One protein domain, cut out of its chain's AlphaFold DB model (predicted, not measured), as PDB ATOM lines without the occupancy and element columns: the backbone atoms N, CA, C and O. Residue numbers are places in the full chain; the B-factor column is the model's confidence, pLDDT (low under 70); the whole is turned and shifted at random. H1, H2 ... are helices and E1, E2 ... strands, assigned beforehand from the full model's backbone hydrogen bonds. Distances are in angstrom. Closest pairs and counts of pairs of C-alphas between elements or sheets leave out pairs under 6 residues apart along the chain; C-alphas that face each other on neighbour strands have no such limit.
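What this domain is: This is residues 12 to 87 of the 92 residues of an uncharacterized protein of Xenorhabdus bovienii str. feltiae Florida (UniProt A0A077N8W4). What is the main picture? A small, three-stranded sheet, E1, E4 and E3, forms the middle; H2 and H3, steeply tilted to each other, gather by the E3 and E4 strands, H1 sits off the last residue of E1, and E2 lies off the sheet, between a long link from H1 and a short link to E3. What makes it up? The printed part has 76 residues, with three named helices and four named strands in the order E1, H1, E2, E3, H2, H3, E4; the sheet is antiparallel, and the class is mixed, helices and strands. Is it compact? It is compact, with a radius of gyration of the C-alphas of 12.9 A and spans of 35 by 30 by 17 A.

How they stand to each other: How is the sheet paired? E1, residues 12 to 15, and E4, residues 76 to 80, are antiparallel, with N 12 and O 79 2.8 A apart. E3, residues 49 to 51, is antiparallel to E4, with N 78 and O 50 2.8 A apart. Where are the helices? H1, residues 18 to 25, only grazes the sheet, as does H2, residues 55 to 61. H3, residues 65 to 73, stands up from the sheet at 60 degrees and touches H2 at a steep tilt of 58 degrees, opposite ways, their closest C-alphas being those of Ala 58 and Arg 68, 5.0 A apart. Are the helix backbones complete? Every O i to N i+4 pair is within hydrogen-bond range in H1 and H3, and 2 of 3 in H2. Where is E2? E2, residues 37 to 39, pairs with no named strand; E1 and E2 are near each other, with 5 pairs of C-alphas within 10 A.

Where its parts are: Where does E1 begin? C-alpha 12 is at (-52.955, -37.481, 48.406). Where does E4 end? C-alpha 80 is at (-49.061, -42.237, 49.898), and E4 is 13.1 A long; H3 is 12.0 A long.

The domain as a whole: How large is it? The C-alphas of Pro 65 and Glu 86, the two farthest apart, are 35.4 A apart. Is there a cut or a long link? The printed part has no cut, and the link from H1 to E2, 11 residues, is long. Is confidence low anywhere? No printed residue is under 70 in pLDDT.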
ATOM      1  N   ILE A  12     -52.077 -38.531  47.891       92.25
ATOM      2  CA  ILE A  12     -52.955 -37.481  48.406       92.25
ATOM      3  C   ILE A  12     -52.128 -36.198  48.482       92.25
ATOM      4  O   ILE A  12     -51.162 -36.144  49.245       92.25
ATOM      5  N   SER A  13     -52.497 -35.175  47.706       93.12
ATOM      6  CA  SER A  13     -51.832 -33.867  47.766       93.12
ATOM      7  C   SER A  13     -52.254 -33.100  49.021       93.12
ATOM      8  O   SER A  13     -53.437 -33.043  49.370       93.12
ATOM      9  N   THR A  14     -51.266 -32.547  49.721       95.38
ATOM     10  CA  THR A  14     -51.417 -31.702  50.911       95.38
ATOM     11  C   THR A  14     -50.408 -30.555  50.859       95.38
ATOM     12  O   THR A  14     -49.501 -30.546  50.030       95.38
ATOM     13  N   THR A  15     -50.551 -29.570  51.744       96.88
ATOM     14  CA  THR A  15     -49.660 -28.405  51.809       96.88
ATOM     15  C   THR A  15     -49.287 -28.086  53.252       96.88
ATOM     16  O   THR A  15     -50.084 -28.297  54.168       96.88
ATOM     17  N   ARG A  16     -48.073 -27.557  53.460       95.38
ATOM     18  CA  ARG A  16     -47.653 -26.967  54.745       95.38
ATOM     19  C   ARG A  16     -48.135 -25.520  54.932       95.38
ATOM     20  O   ARG A  16     -48.012 -24.991  56.033       95.38
ATOM     21  N   SER A  17     -48.684 -24.890  53.891       95.62
ATOM     22  CA  SER A  17     -49.134 -23.496  53.907       95.62
ATOM     23  C   SER A  17     -50.646 -23.397  54.112       95.62
ATOM     24  O   SER A  17     -51.430 -23.865  53.285       95.62
ATOM     25  N   THR A  18     -51.059 -22.724  55.188       94.00
ATOM     26  CA  THR A  18     -52.473 -22.413  55.451       94.00
ATOM     27  C   THR A  18     -53.100 -21.620  54.306       94.00
ATOM     28  O   THR A  18     -54.179 -21.973  53.845       94.00
ATOM     29  N   GLU A  19     -52.397 -20.614  53.781       94.44
ATOM     30  CA  GLU A  19     -52.873 -19.791  52.660       94.44
ATOM     31  C   GLU A  19     -53.118 -20.636  51.403       94.44
ATOM     32  O   GLU A  19     -54.140 -20.507  50.732       94.44
ATOM     33  N   THR A  20     -52.204 -21.563  51.098       93.88
ATOM     34  CA  THR A  20     -52.384 -22.486  49.971       93.88
ATOM     35  C   THR A  20     -53.568 -23.428  50.205       93.88
ATOM     36  O   THR A  20     -54.328 -23.699  49.274       93.88
ATOM     37  N   ALA A  21     -53.770 -23.900  51.439       94.38
ATOM     38  CA  ALA A  21     -54.913 -24.742  51.776       94.38
ATOM     39  C   ALA A  21     -56.243 -23.995  51.585       94.38
ATOM     40  O   ALA A  21     -57.164 -24.542  50.983       94.38
ATOM     41  N   GLU A  22     -56.330 -22.738  52.024       93.69
ATOM     42  CA  GLU A  22     -57.496 -21.866  51.831       93.69
ATOM     43  C   GLU A  22     -57.751 -21.555  50.350       93.69
ATOM     44  O   GLU A  22     -58.889 -21.635  49.867       93.69
ATOM     45  N   TYR A  23     -56.683 -21.277  49.596       93.44
ATOM     46  CA  TYR A  23     -56.756 -21.080  48.153       93.44
ATOM     47  C   TYR A  23     -57.376 -22.300  47.458       93.44
ATOM     48  O   TYR A  23     -58.335 -22.161  46.696       93.44
ATOM     49  N   PHE A  24     -56.889 -23.512  47.739       92.50
ATOM     50  CA  PHE A  24     -57.418 -24.725  47.110       92.50
ATOM     51  C   PHE A  24     -58.776 -25.161  47.664       92.50
ATOM     52  O   PHE A  24     -59.587 -25.685  46.900       92.50
ATOM     53  N   ALA A  25     -59.088 -24.878  48.932       92.44
ATOM     54  CA  ALA A  25     -60.404 -25.146  49.513       92.44
ATOM     55  C   ALA A  25     -61.530 -24.470  48.718       92.44
ATOM     56  O   ALA A  25     -62.607 -25.045  48.548       92.44
ATOM     57  N   THR A  26     -61.256 -23.282  48.182       90.69
ATOM     58  CA  THR A  26     -62.187 -22.483  47.370       90.69
ATOM     59  C   THR A  26     -61.992 -22.658  45.860       90.69
ATOM     60  O   THR A  26     -62.649 -21.979  45.072       90.69
ATOM     61  N   HIS A  27     -61.089 -23.545  45.422       87.38
ATOM     62  CA  HIS A  27     -60.666 -23.668  44.020       87.38
ATOM     63  C   HIS A  27     -60.208 -22.328  43.410       87.38
ATOM     64  O   HIS A  27     -60.580 -21.973  42.287       87.38
ATOM     65  N   GLY A  28     -59.426 -21.562  44.172       85.31
ATOM     66  CA  GLY A  28     -58.965 -20.227  43.805       85.31
ATOM     67  C   GLY A  28     -60.083 -19.183  43.816       85.31
ATOM     68  O   GLY A  28     -60.173 -18.378  42.893       85.31
ATOM     69  N   GLY A  29     -60.970 -19.240  44.814       86.12
ATOM     70  CA  GLY A  29     -62.105 -18.322  44.974       86.12
ATOM     71  C   GLY A  29     -63.299 -18.593  44.053       86.12
ATOM     72  O   GLY A  29     -64.231 -17.795  44.002       86.12
ATOM     73  N   LYS A  30     -63.290 -19.704  43.308       87.50
ATOM     74  CA  LYS A  30     -64.349 -20.060  42.349       87.50
ATOM     75  C   LYS A  30     -65.533 -20.781  42.992       87.50
ATOM     76  O   LYS A  30     -66.583 -20.893  42.366       87.50
ATOM     77  N   GLN A  31     -65.353 -21.322  44.194       88.94
ATOM     78  CA  GLN A  31     -66.342 -22.133  44.900       88.94
ATOM     79  C   GLN A  31     -66.378 -21.786  46.390       88.94
ATOM     80  O   GLN A  31     -65.427 -21.220  46.934       88.94
ATOM     81  N   ALA A  32     -67.470 -22.173  47.055       85.94
ATOM     82  CA  ALA A  32     -67.521 -22.184  48.511       85.94
ATOM     83  C   ALA A  32     -66.382 -23.050  49.074       85.94
ATOM     84  O   ALA A  32     -66.000 -24.054  48.469       85.94
ATOM     85  N   ALA A  33     -65.837 -22.644  50.221       88.56
ATOM     86  CA  ALA A  33     -64.711 -23.335  50.825       88.56
ATOM     87  C   ALA A  33     -65.098 -24.764  51.228       88.56
ATOM     88  O   ALA A  33     -66.042 -24.980  51.990       88.56
ATOM     89  N   ASN A  34     -64.344 -25.742  50.731       91.38
ATOM     90  CA  ASN A  34     -64.356 -27.093  51.274       91.38
ATOM     91  C   ASN A  34     -63.664 -27.115  52.649       91.38
ATOM     92  O   ASN A  34     -62.795 -26.279  52.902       91.38
ATOM     93  N   PRO A  35     -63.991 -28.080  53.528       93.00
ATOM     94  CA  PRO A  35     -63.304 -28.221  54.805       93.00
ATOM     95  C   PRO A  35     -61.800 -28.419  54.618       93.00
ATOM     96  O   PRO A  35     -61.372 -29.268  53.831       93.00
ATOM     97  N   ILE A  36     -61.004 -27.687  55.391       93.69
ATOM     98  CA  ILE A  36     -59.553 -27.865  55.445       93.69
ATOM     99  C   ILE A  36     -59.231 -28.767  56.634       93.69
ATOM    100  O   ILE A  36     -59.675 -28.523  57.756       93.69
ATOM    101  N   ILE A  37     -58.458 -29.824  56.395       95.00
ATOM    102  CA  ILE A  37     -58.114 -30.833  57.401       95.00
ATOM    103  C   ILE A  37     -56.683 -30.587  57.879       95.00
ATOM    104  O   ILE A  37     -55.759 -30.529  57.070       95.00
ATOM    105  N   LYS A  38     -56.485 -30.498  59.197       96.31
ATOM    106  CA  LYS A  38     -55.151 -30.445  59.807       96.31
ATOM    107  C   LYS A  38     -54.617 -31.857  60.018       96.31
ATOM    108  O   LYS A  38     -55.277 -32.683  60.652       96.31
ATOM    109  N   ILE A  39     -53.407 -32.107  59.522       96.00
ATOM    110  CA  ILE A  39     -52.751 -33.416  59.566       96.00
ATOM    111  C   ILE A  39     -51.420 -33.294  60.313       96.00
ATOM    112  O   ILE A  39     -50.589 -32.449  59.989       96.00
ATOM    113  N   ASP A  40     -51.209 -34.162  61.298       96.25
ATOM    114  CA  ASP A  40     -49.944 -34.344  62.000       96.25
ATOM    115  C   ASP A  40     -49.066 -35.355  61.250       96.25
ATOM    116  O   ASP A  40     -49.275 -36.569  61.313       96.25
ATOM    117  N   LEU A  41     -48.059 -34.842  60.542       95.50
ATOM    118  CA  LEU A  41     -47.129 -35.657  59.758       95.50
ATOM    119  C   LEU A  41     -46.263 -36.589  60.619       95.50
ATOM    120  O   LEU A  41     -45.732 -37.561  60.094       95.50
ATOM    121  N   THR A  42     -46.119 -36.339  61.928       96.88
ATOM    122  CA  THR A  42     -45.326 -37.215  62.812       96.88
ATOM    123  C   THR A  42     -45.991 -38.571  63.047       96.88
ATOM    124  O   THR A  42     -45.323 -39.534  63.419       96.88
ATOM    125  N   LYS A  43     -47.296 -38.662  62.773       96.69
ATOM    126  CA  LYS A  43     -48.100 -39.884  62.875       96.69
ATOM    127  C   LYS A  43     -48.229 -40.629  61.545       96.69
ATOM    128  O   LYS A  43     -49.005 -41.575  61.444       96.69
ATOM    129  N   ILE A  44     -47.489 -40.205  60.520       95.38
ATOM    130  CA  ILE A  44     -47.448 -40.853  59.209       95.38
ATOM    131  C   ILE A  44     -46.048 -41.458  59.016       95.38
ATOM    132  O   ILE A  44     -45.056 -40.762  59.250       95.38
ATOM    133  N   PRO A  45     -45.933 -42.734  58.595       94.81
ATOM    134  CA  PRO A  45     -44.641 -43.335  58.271       94.81
ATOM    135  C   PRO A  45     -43.891 -42.500  57.230       94.81
ATOM    136  O   PRO A  45     -44.481 -42.069  56.239       94.81
ATOM    137  N   LYS A  46     -42.592 -42.258  57.440       94.88
ATOM    138  CA  LYS A  46     -41.802 -41.348  56.591       94.88
ATOM    139  C   LYS A  46     -41.747 -41.813  55.138       94.88
ATOM    140  O   LYS A  46     -41.771 -40.990  54.235       94.88
ATOM    141  N   GLU A  47     -41.728 -43.119  54.914       94.56
ATOM    142  CA  GLU A  47     -41.776 -43.765  53.603       94.56
ATOM    143  C   GLU A  47     -43.084 -43.511  52.836       94.56
ATOM    144  O   GLU A  47     -43.136 -43.710  51.625       94.56
ATOM    145  N   HIS A  48     -44.137 -43.055  53.518       95.44
ATOM    146  CA  HIS A  48     -45.399 -42.647  52.903       95.44
ATOM    147  C   HIS A  48     -45.478 -41.136  52.670       95.44
ATOM    148  O   HIS A  48     -46.517 -40.655  52.230       95.44
ATOM    149  N   ILE A  49     -44.423 -40.378  52.970       96.44
ATOM    150  CA  ILE A  49     -44.390 -38.927  52.803       96.44
ATOM    151  C   ILE A  49     -43.382 -38.588  51.712       96.44
ATOM    152  O   ILE A  49     -42.189 -38.844  51.855       96.44
ATOM    153  N   LEU A  50     -43.859 -37.944  50.652       96.31
ATOM    154  CA  LEU A  50     -43.004 -37.270  49.686       96.31
ATOM    155  C   LEU A  50     -43.074 -35.770  49.945       96.31
ATOM    156  O   LEU A  50     -44.081 -35.119  49.668       96.31
ATOM    157  N   ASP A  51     -42.011 -35.221  50.515       96.50
ATOM    158  CA  ASP A  51     -41.931 -33.798  50.812       96.50
ATOM    159  C   ASP A  51     -41.390 -33.058  49.583       96.50
ATOM    160  O   ASP A  51     -40.270 -33.313  49.160       96.50
ATOM    161  N   LEU A  52     -42.189 -32.162  49.003       96.56
ATOM    162  CA  LEU A  52     -41.837 -31.330  47.846       96.56
ATOM    163  C   LEU A  52     -41.845 -29.841  48.229       96.56
ATOM    164  O   LEU A  52     -41.921 -28.967  47.366       96.56
ATOM    165  N   SER A  53     -41.787 -29.538  49.532       95.50
ATOM    166  CA  SER A  53     -42.145 -28.222  50.056       95.50
ATOM    167  C   SER A  53     -41.075 -27.149  49.858       95.50
ATOM    168  O   SER A  53     -41.264 -26.013  50.290       95.50
ATOM    169  N   THR A  54     -39.926 -27.509  49.292       95.38
ATOM    170  CA  THR A  54     -38.829 -26.591  48.970       95.38
ATOM    171  C   THR A  54     -38.306 -26.887  47.573       95.38
ATOM    172  O   THR A  54     -38.529 -27.974  47.032       95.38
ATOM    173  N   ALA A  55     -37.595 -25.926  46.982       93.00
ATOM    174  CA  ALA A  55     -37.041 -26.082  45.641       93.00
ATOM    175  C   ALA A  55     -36.056 -27.260  45.561       93.00
ATOM    176  O   ALA A  55     -36.056 -27.993  44.574       93.00
ATOM    177  N   GLU A  56     -35.263 -27.470  46.613       95.06
ATOM    178  CA  GLU A  56     -34.290 -28.559  46.723       95.06
ATOM    179  C   GLU A  56     -35.000 -29.913  46.734       95.06
ATOM    180  O   GLU A  56     -34.753 -30.744  45.863       95.06
ATOM    181  N   LYS A  57     -35.965 -30.095  47.645       95.62
ATOM    182  CA  LYS A  57     -36.722 -31.345  47.758       95.62
ATOM    183  C   LYS A  57     -37.535 -31.647  46.502       95.62
ATOM    184  O   LYS A  57     -37.582 -32.776  46.023       95.62
ATOM    185  N   ALA A  58     -38.147 -30.622  45.912       94.81
ATOM    186  CA  ALA A  58     -38.872 -30.777  44.662       94.81
ATOM    187  C   ALA A  58     -37.934 -31.177  43.508       94.81
ATOM    188  O   ALA A  58     -38.320 -31.965  42.644       94.81
ATOM    189  N   ALA A  59     -36.694 -30.675  43.481       95.19
ATOM    190  CA  ALA A  59     -35.715 -31.016  42.452       95.19
ATOM    191  C   ALA A  59     -35.228 -32.473  42.519       95.19
ATOM    192  O   ALA A  59     -34.890 -33.025  41.470       95.19
ATOM    193  N   GLU A  60     -35.244 -33.099  43.700       95.38
ATOM    194  CA  GLU A  60     -34.889 -34.514  43.897       95.38
ATOM    195  C   GLU A  60     -35.883 -35.474  43.223       95.38
ATOM    196  O   GLU A  60     -35.504 -36.560  42.780       95.38
ATOM    197  N   HIS A  61     -37.150 -35.068  43.104       93.00
ATOM    198  CA  HIS A  61     -38.237 -35.957  42.683       93.00
ATOM    199  C   HIS A  61     -38.914 -35.549  41.372       93.00
ATOM    200  O   HIS A  61     -39.420 -36.401  40.638       93.00
ATOM    201  N   LEU A  62     -38.922 -34.257  41.040       93.25
ATOM    202  CA  LEU A  62     -39.630 -33.723  39.879       93.25
ATOM    203  C   LEU A  62     -38.668 -33.399  38.738       93.25
ATOM    204  O   LEU A  62     -37.547 -32.930  38.935       93.25
ATOM    205  N   LYS A  63     -39.120 -33.623  37.502       92.31
ATOM    206  CA  LYS A  63     -38.273 -33.501  36.305       92.31
ATOM    207  C   LYS A  63     -38.247 -32.097  35.717       92.31
ATOM    208  O   LYS A  63     -37.220 -31.683  35.188       92.31
ATOM    209  N   THR A  64     -39.366 -31.374  35.763       94.31
ATOM    210  CA  THR A  64     -39.499 -30.105  35.036       94.31
ATOM    211  C   THR A  64     -39.354 -28.906  35.972       94.31
ATOM    212  O   THR A  64     -39.869 -28.950  37.089       94.31
ATOM    213  N   PRO A  65     -38.724 -27.801  35.532       94.56
ATOM    214  CA  PRO A  65     -38.642 -26.579  36.335       94.56
ATOM    215  C   PRO A  65     -40.012 -26.062  36.782       94.56
ATOM    216  O   PRO A  65     -40.174 -25.644  37.922       94.56
ATOM    217  N   PHE A  66     -41.019 -26.151  35.907       94.00
ATOM    218  CA  PHE A  66     -42.381 -25.730  36.227       94.00
ATOM    219  C   PHE A  66     -42.965 -26.502  37.417       94.00
ATOM    220  O   PHE A  66     -43.411 -25.886  38.378       94.00
ATOM    221  N   THR A  67     -42.914 -27.840  37.386       92.00
ATOM    222  CA  THR A  67     -43.472 -28.673  38.470       92.00
ATOM    223  C   THR A  67     -42.727 -28.456  39.785       92.00
ATOM    224  O   THR A  67     -43.364 -28.316  40.821       92.00
ATOM    225  N   ARG A  68     -41.397 -28.301  39.737       93.69
ATOM    226  CA  ARG A  68     -40.581 -27.953  40.912       93.69
ATOM    227  C   ARG A  68     -41.021 -26.645  41.559       93.69
ATOM    228  O   ARG A  68     -41.234 -26.598  42.765       93.69
ATOM    229  N   ASN A  69     -41.174 -25.599  40.750       94.06
ATOM    230  CA  ASN A  69     -41.520 -24.271  41.240       94.06
ATOM    231  C   ASN A  69     -42.933 -24.234  41.824       94.06
ATOM    232  O   ASN A  69     -43.131 -23.627  42.870       94.06
ATOM    233  N   VAL A  70     -43.901 -24.890  41.176       94.00
ATOM    234  CA  VAL A  70     -45.289 -24.936  41.655       94.00
ATOM    235  C   VAL A  70     -45.392 -25.719  42.966       94.00
ATOM    236  O   VAL A  70     -45.950 -25.193  43.927       94.00
ATOM    237  N   SER A  71     -44.813 -26.923  43.047       95.06
ATOM    238  CA  SER A  71     -44.838 -27.723  44.281       95.06
ATOM    239  C   SER A  71     -44.140 -27.006  45.441       95.06
ATOM    240  O   SER A  71     -44.687 -26.953  46.542       95.06
ATOM    241  N   ALA A  72     -42.989 -26.368  45.197       96.12
ATOM    242  CA  ALA A  72     -42.287 -25.598  46.222       96.12
ATOM    243  C   ALA A  72     -43.070 -24.344  46.657       96.12
ATOM    244  O   ALA A  72     -43.191 -24.084  47.853       96.12
ATOM    245  N   ALA A  73     -43.645 -23.585  45.715       95.19
ATOM    246  CA  ALA A  73     -44.443 -22.393  46.017       95.19
ATOM    247  C   ALA A  73     -45.686 -22.723  46.855       95.19
ATOM    248  O   ALA A  73     -46.042 -21.980  47.767       95.19
ATOM    249  N   HIS A  74     -46.310 -23.867  46.583       96.00
ATOM    250  CA  HIS A  74     -47.447 -24.381  47.341       96.00
ATOM    251  C   HIS A  74     -47.047 -25.204  48.567       96.00
ATOM    252  O   HIS A  74     -47.922 -25.751  49.234       96.00
ATOM    253  N   GLN A  75     -45.754 -25.291  48.891       97.38
ATOM    254  CA  GLN A  75     -45.223 -26.091  49.995       97.38
ATOM    255  C   GLN A  75     -45.811 -27.512  50.032       97.38
ATOM    256  O   GLN A  75     -46.263 -27.987  51.080       97.38
ATOM    257  N   GLU A  76     -45.864 -28.154  48.866       96.50
ATOM    258  CA  GLU A  76     -46.572 -29.410  48.657       96.50
ATOM    259  C   GLU A  76     -45.914 -30.569  49.414       96.50
ATOM    260  O   GLU A  76     -44.692 -30.724  49.454       96.50
ATOM    261  N   VAL A  77     -46.756 -31.411  50.004       97.06
ATOM    262  CA  VAL A  77     -46.383 -32.690  50.600       97.06
ATOM    263  C   VAL A  77     -47.378 -33.727  50.102       97.06
ATOM    264  O   VAL A  77     -48.588 -33.557  50.260       97.06
ATOM    265  N   LEU A  78     -46.892 -34.811  49.504       95.56
ATOM    266  CA  LEU A  78     -47.743 -35.918  49.080       95.56
ATOM    267  C   LEU A  78     -47.733 -37.022  50.134       95.56
ATOM    268  O   LEU A  78     -46.677 -37.411  50.633       95.56
ATOM    269  N   ILE A  79     -48.913 -37.554  50.443       95.44
ATOM    270  CA  ILE A  79     -49.088 -38.693  51.350       95.44
ATOM    271  C   ILE A  79     -49.521 -39.909  50.533       95.44
ATOM    272  O   ILE A  79     -50.535 -39.865  49.838       95.44
ATOM    273  N   PHE A  80     -48.770 -41.002  50.617       93.62
ATOM    274  CA  PHE A  80     -49.061 -42.237  49.898       93.62
ATOM    275  C   PHE A  80     -50.216 -43.012  50.541       93.62
ATOM    276  O   PHE A  80     -50.217 -43.321  51.734       93.62
ATOM    277  N   GLY A  81     -51.194 -43.402  49.726       90.38
ATOM    278  CA  GLY A  81     -52.266 -44.312  50.104       90.38
ATOM    279  C   GLY A  81     -53.368 -43.649  50.926       90.38
ATOM    280  O   GLY A  81     -54.370 -43.198  50.371       90.38
ATOM    281  N   LYS A  82     -53.252 -43.682  52.257       89.56
ATOM    282  CA  LYS A  82     -54.292 -43.194  53.178       89.56
ATOM    283  C   LYS A  82     -53.689 -42.414  54.340       89.56
ATOM    284  O   LYS A  82     -52.646 -42.790  54.864       89.56
ATOM    285  N   ILE A  83     -54.408 -41.390  54.789       91.81
ATOM    286  CA  ILE A  83     -54.093 -40.669  56.024       91.81
ATOM    287  C   ILE A  83     -54.637 -41.492  57.207       91.81
ATOM    288  O   ILE A  83     -55.838 -41.789  57.218       91.81
ATOM    289  N   PRO A  84     -53.799 -41.893  58.179       92.44
ATOM    290  CA  PRO A  84     -54.262 -42.560  59.393       92.44
ATOM    291  C   PRO A  84     -55.223 -41.655  60.187       92.44
ATOM    292  O   PRO A  84     -54.943 -40.460  60.311       92.44
ATOM    293  N   PRO A  85     -56.348 -42.163  60.728       93.56
ATOM    294  CA  PRO A  85     -57.294 -41.343  61.492       93.56
ATOM    295  C   PRO A  85     -56.651 -40.569  62.649       93.56
ATOM    296  O   PRO A  85     -56.991 -39.416  62.888       93.56
ATOM    297  N   GLU A  86     -55.683 -41.174  63.331       95.12
ATOM    298  CA  GLU A  86     -54.923 -40.588  64.433       95.12
ATOM    299  C   GLU A  86     -54.051 -39.395  64.018       95.12
ATOM    300  O   GLU A  86     -53.705 -38.567  64.868       95.12
ATOM    301  N   ALA A  87     -53.709 -39.293  62.728       96.31
ATOM    302  CA  ALA A  87     -52.980 -38.168  62.156       96.31
ATOM    303  C   ALA A  87     -53.878 -36.944  61.938       96.31
ATOM    304  O   ALA A  87     -53.366 -35.844  61.765       96.31
TER     305      ALA A  87